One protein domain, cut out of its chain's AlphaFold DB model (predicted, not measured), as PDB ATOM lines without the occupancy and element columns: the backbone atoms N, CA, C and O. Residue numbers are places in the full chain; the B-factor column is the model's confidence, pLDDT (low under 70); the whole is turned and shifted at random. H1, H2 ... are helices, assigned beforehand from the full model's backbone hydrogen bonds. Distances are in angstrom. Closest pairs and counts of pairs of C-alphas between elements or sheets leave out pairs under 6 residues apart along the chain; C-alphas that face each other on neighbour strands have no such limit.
ATOM      1  N   TYR A  36      48.823   2.180  37.635       96.81
ATOM      2  CA  TYR A  36      50.137   1.670  37.242       96.81
ATOM      3  C   TYR A  36      51.249   2.724  37.208       96.81
ATOM      4  O   TYR A  36      52.379   2.355  36.907       96.81
ATOM      5  N   HIS A  37      50.983   3.995  37.523       96.88
ATOM      6  CA  HIS A  37      51.939   5.095  37.353       96.88
ATOM      7  C   HIS A  37      53.301   4.809  38.005       96.88
ATOM      8  O   HIS A  37      54.327   4.877  37.333       96.88
ATOM      9  N   ASP A  38      53.303   4.385  39.270       97.19
ATOM     10  CA  ASP A  38      54.543   4.166  40.029       97.19
ATOM     11  C   ASP A  38      55.182   2.791  39.793       97.19
ATOM     12  O   ASP A  38      56.370   2.597  40.049       97.19
ATOM     13  N   LYS A  39      54.405   1.806  39.325       96.81
ATOM     14  CA  LYS A  39      54.881   0.420  39.150       96.81
ATOM     15  C   LYS A  39      55.311   0.125  37.719       96.81
ATOM     16  O   LYS A  39      56.307  -0.553  37.489       96.81
ATOM     17  N   CYS A  40      54.518   0.583  36.758       97.88
ATOM     18  CA  CYS A  40      54.700   0.362  35.333       97.88
ATOM     19  C   CYS A  40      54.086   1.536  34.546       97.88
ATOM     20  O   CYS A  40      53.005   1.400  33.965       97.88
ATOM     21  N   PRO A  41      54.767   2.694  34.483       97.88
ATOM     22  CA  PRO A  41      54.221   3.909  33.866       97.88
ATOM     23  C   PRO A  41      53.917   3.756  32.370       97.88
ATOM     24  O   PRO A  41      53.155   4.530  31.801       97.88
ATOM     25  N   GLN A  42      54.510   2.754  31.716       98.06
ATOM     26  CA  GLN A  42      54.319   2.480  30.291       98.06
ATOM     27  C   GLN A  42      53.143   1.536  30.007       98.06
ATOM     28  O   GLN A  42      52.851   1.288  28.840       98.06
ATOM     29  N   ALA A  43      52.470   0.993  31.030       98.19
ATOM     30  CA  ALA A  43      51.452  -0.045  30.858       98.19
ATOM     31  C   ALA A  43      50.345   0.375  29.878       98.19
ATOM     32  O   ALA A  43      50.094  -0.314  28.890       98.19
ATOM     33  N   GLU A  44      49.732   1.539  30.103       97.81
ATOM     34  CA  GLU A  44      48.644   2.044  29.257       97.81
ATOM     35  C   GLU A  44      49.114   2.323  27.820       97.81
ATOM     36  O   GLU A  44      48.435   1.963  26.857       97.81
ATOM     37  N   ALA A  45      50.312   2.899  27.662       98.38
ATOM     38  CA  ALA A  45      50.889   3.203  26.354       98.38
ATOM     39  C   ALA A  45      51.204   1.932  25.546       98.38
ATOM     40  O   ALA A  45      50.900   1.863  24.353       98.38
ATOM     41  N   VAL A  46      51.773   0.910  26.193       98.50
ATOM     42  CA  VAL A  46      52.084  -0.383  25.567       98.50
ATOM     43  C   VAL A  46      50.805  -1.084  25.118       98.50
ATOM     44  O   VAL A  46      50.716  -1.493  23.960       98.50
ATOM     45  N   VAL A  47      49.800  -1.188  25.994       98.25
ATOM     46  CA  VAL A  47      48.515  -1.828  25.662       98.25
ATOM     47  C   VAL A  47      47.849  -1.113  24.488       98.25
ATOM     48  O   VAL A  47      47.437  -1.768  23.529       98.25
ATOM     49  N   LYS A  48      47.816   0.226  24.510       98.44
ATOM     50  CA  LYS A  48      47.276   1.034  23.413       98.44
ATOM     51  C   LYS A  48      47.997   0.754  22.093       98.44
ATOM     52  O   LYS A  48      47.337   0.433  21.110       98.44
ATOM     53  N   GLY A  49      49.330   0.812  22.069       98.75
ATOM     54  CA  GLY A  49      50.106   0.607  20.841       98.75
ATOM     55  C   GLY A  49      49.952  -0.798  20.247       98.75
ATOM     56  O   GLY A  49      49.830  -0.956  19.030       98.75
ATOM     57  N   VAL A  50      49.897  -1.832  21.094       98.56
ATOM     58  CA  VAL A  50      49.631  -3.210  20.647       98.56
ATOM     59  C   VAL A  50      48.226  -3.324  20.056       98.56
ATOM     60  O   VAL A  50      48.062  -3.904  18.980       98.56
ATOM     61  N   MET A  51      47.223  -2.745  20.719       98.50
ATOM     62  CA  MET A  51      45.837  -2.817  20.265       98.50
ATOM     63  C   MET A  51      45.620  -2.037  18.964       98.50
ATOM     64  O   MET A  51      44.968  -2.549  18.059       98.50
ATOM     65  N   GLU A  52      46.215  -0.852  18.814       98.69
ATOM     66  CA  GLU A  52      46.181  -0.068  17.571       98.69
ATOM     67  C   GLU A  52      46.767  -0.857  16.397       98.69
ATOM     68  O   GLU A  52      46.139  -0.966  15.340       98.69
ATOM     69  N   LYS A  53      47.929  -1.491  16.595       98.75
ATOM     70  CA  LYS A  53      48.535  -2.363  15.582       98.75
ATOM     71  C   LYS A  53      47.619  -3.541  15.245       98.75
ATOM     72  O   LYS A  53      47.391  -3.810  14.067       98.75
ATOM     73  N   ALA A  54      47.060  -4.216  16.245       98.50
ATOM     74  CA  ALA A  54      46.165  -5.348  16.028       98.50
ATOM     75  C   ALA A  54      44.873  -4.943  15.295       98.50
ATOM     76  O   ALA A  54      44.436  -5.658  14.394       98.50
ATOM     77  N   ILE A  55      44.285  -3.788  15.618       98.56
ATOM     78  CA  ILE A  55      43.099  -3.250  14.935       98.56
ATOM     79  C   ILE A  55      43.429  -2.882  13.486       98.56
ATOM     80  O   ILE A  55      42.642  -3.181  12.592       98.56
ATOM     81  N   SER A  56      44.602  -2.291  13.229       98.62
ATOM     82  CA  SER A  56      45.028  -1.958  11.862       98.62
ATOM     83  C   SER A  56      45.171  -3.189  10.960       98.62
ATOM     84  O   SER A  56      44.923  -3.108   9.761       98.62
ATOM     85  N   GLN A  57      45.535  -4.340  11.538       98.56
ATOM     86  CA  GLN A  57      45.640  -5.612  10.822       98.56
ATOM     87  C   GLN A  57      44.269  -6.251  10.584       98.56
ATOM     88  O   GLN A  57      44.028  -6.819   9.521       98.56
ATOM     89  N   ASN A  58      43.375  -6.174  11.572       98.44
ATOM     90  CA  ASN A  58      41.997  -6.630  11.454       98.44
ATOM     91  C   ASN A  58      41.091  -5.810  12.391       98.44
ATOM     92  O   ASN A  58      41.177  -5.976  13.613       98.44
ATOM     93  N   PRO A  59      40.164  -4.994  11.849       98.12
ATOM     94  CA  PRO A  59      39.236  -4.199  12.655       98.12
ATOM     95  C   PRO A  59      38.404  -5.027  13.647       98.12
ATOM     96  O   PRO A  59      38.036  -4.534  14.714       98.12
ATOM     97  N   GLY A  60      38.157  -6.307  13.342       98.38
ATOM     98  CA  GLY A  60      37.446  -7.236  14.221       98.38
ATOM     99  C   GLY A  60      38.143  -7.498  15.561       98.38
ATOM    100  O   GLY A  60      37.469  -7.856  16.525       98.38
ATOM    101  N   ASN A  61      39.456  -7.262  15.670       98.50
ATOM    102  CA  ASN A  61      40.214  -7.480  16.905       98.50
ATOM    103  C   ASN A  61      39.759  -6.560  18.049       98.50
ATOM    104  O   ASN A  61      39.713  -6.993  19.198       98.50
ATOM    105  N   GLY A  62      39.367  -5.316  17.746       98.06
ATOM    106  CA  GLY A  62      38.832  -4.397  18.757       98.06
ATOM    107  C   GLY A  62      37.507  -4.895  19.338       98.06
ATOM    108  O   GLY A  62      37.341  -4.966  20.555       98.06
ATOM    109  N   ALA A  63      36.589  -5.326  18.467       98.12
ATOM    110  CA  ALA A  63      35.310  -5.900  18.883       98.12
ATOM    111  C   ALA A  63      35.494  -7.212  19.668       98.12
ATOM    112  O   ALA A  63      34.814  -7.434  20.669       98.12
ATOM    113  N   ALA A  64      36.435  -8.061  19.245       98.00
ATOM    114  CA  ALA A  64      36.757  -9.308  19.929       98.00
ATOM    115  C   ALA A  64      37.297  -9.072  21.350       98.00
ATOM    116  O   ALA A  64      36.850  -9.749  22.273       98.00
ATOM    117  N   MET A  65      38.190  -8.093  21.542       97.69
ATOM    118  CA  MET A  65      38.749  -7.766  22.861       97.69
ATOM    119  C   MET A  65      37.671  -7.274  23.834       97.69
ATOM    120  O   MET A  65      37.594  -7.734  24.970       97.69
ATOM    121  N   ILE A  66      36.782  -6.390  23.370       96.62
ATOM    122  CA  ILE A  66      35.647  -5.909  24.171       96.62
ATOM    123  C   ILE A  66      34.716  -7.071  24.538       96.62
ATOM    124  O   ILE A  66      34.301  -7.200  25.687       96.62
ATOM    125  N   ARG A  67      34.410  -7.955  23.581       96.12
ATOM    126  CA  ARG A  67      33.588  -9.143  23.834       96.12
ATOM    127  C   ARG A  67      34.236 -10.079  24.855       96.12
ATOM    128  O   ARG A  67      33.518 -10.612  25.694       96.12
ATOM    129  N   MET A  68      35.549 -10.281  24.788       94.44
ATOM    130  CA  MET A  68      36.290 -11.092  25.758       94.44
ATOM    131  C   MET A  68      36.169 -10.508  27.170       94.44
ATOM    132  O   MET A  68      35.770 -11.233  28.072       94.44
ATOM    133  N   LEU A  69      36.372  -9.193  27.332       93.69
ATOM    134  CA  LEU A  69      36.186  -8.508  28.616       93.69
ATOM    135  C   LEU A  69      34.774  -8.728  29.181       93.69
ATOM    136  O   LEU A  69      34.613  -9.042  30.357       93.69
ATOM    137  N   PHE A  70      33.743  -8.607  28.341       92.12
ATOM    138  CA  PHE A  70      32.375  -8.898  28.767       92.12
ATOM    139  C   PHE A  70      32.181 -10.362  29.167       92.12
ATOM    140  O   PHE A  70      31.500 -10.626  30.153       92.12
ATOM    141  N   HIS A  71      32.762 -11.308  28.429       91.81
ATOM    142  CA  HIS A  71      32.678 -12.729  28.762       91.81
ATOM    143  C   HIS A  71      33.351 -13.053  30.102       91.81
ATOM    144  O   HIS A  71      32.762 -13.800  30.878       91.81
ATOM    145  N   ASP A  72      34.508 -12.457  30.400       88.94
ATOM    146  CA  ASP A  72      35.222 -12.665  31.666       88.94
ATOM    147  C   ASP A  72      34.457 -12.071  32.858       88.94
ATOM    148  O   ASP A  72      34.403 -12.679  33.923       88.94
ATOM    149  N   CYS A  73      33.824 -10.906  32.683       87.38
ATOM    150  CA  CYS A  73      33.095 -10.246  33.768       87.38
ATOM    151  C   CYS A  73      31.678 -10.792  33.995       87.38
ATOM    152  O   CYS A  73      31.203 -10.790  35.125       87.38
ATOM    153  N   PHE A  74      30.961 -11.214  32.949       81.38
ATOM    154  CA  PHE A  74      29.572 -11.675  33.092       81.38
ATOM    155  C   PHE A  74      29.461 -13.172  33.390       81.38
ATOM    156  O   PHE A  74      28.472 -13.598  33.989       81.38
ATOM    157  N   VAL A  75      30.435 -13.983  32.971       75.56
ATOM    158  CA  VAL A  75      30.431 -15.432  33.211       75.56
ATOM    159  C   VAL A  75      31.265 -15.740  34.451       75.56
ATOM    160  O   VAL A  75      32.320 -16.364  34.393       75.56
TER     161      VAL A  75
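What this domain is: This is residues 36 to 75 of the 86 residues of the protein "Peroxidase" of Aegilops tauschii subsp. strangulata (UniProt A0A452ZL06). Two helices of equal residue count, H1 and H2, meet near their ends and make an open V, with the tight turn at residues 58 and 59 at its point. The far ends of the two arms stand free, and before H1 a looped stretch, residues 37 to 42, sticks out beyond the V. The printed part has 40 residues with two named helices, H1 then H2, and no named strand; the class is all helix. The whole is loose, with a radius of gyration of the C-alphas of 12.4 A, and flat, with spans of 31 by 28 by 6 A.

Where its parts are: Start at Tyr 36, whose C-alpha is at (50.137, 1.670, 37.242). Find C-alpha 43 at (51.452, -0.045, 30.858); from there H1, residues 43 to 57, runs 21.6 A to C-alpha 57 at (45.640, -5.612, 10.822). After Asn 58 and Pro 59, H2, residues 60 to 74, runs 20.9 A and ends with C-alpha 74 at (29.572, -11.675, 33.092).

How they stand to each other: Look first at Ile 55 and Asn 61: their C-alphas, 5.5 A apart, are the closest of H1 and H2. The two helices touch, H1 with residues 51 to 55 alone and H2 with residues 61 to 62 alone. Their lines stand at a steep tilt of 51 degrees, and they run opposite ways. Their centres are 15.1 A apart. In H1 and H2 every O i to N i+4 pair is within hydrogen-bond range.

The domain as a whole: Look for the two C-alphas farthest apart at Asp 38 and Asn 58, 33.0 A from each other. The printed part has no cut, and the link from H1 to H2 is tight. The mean pLDDT of the printed part is 96.0, and no printed residue is under 70.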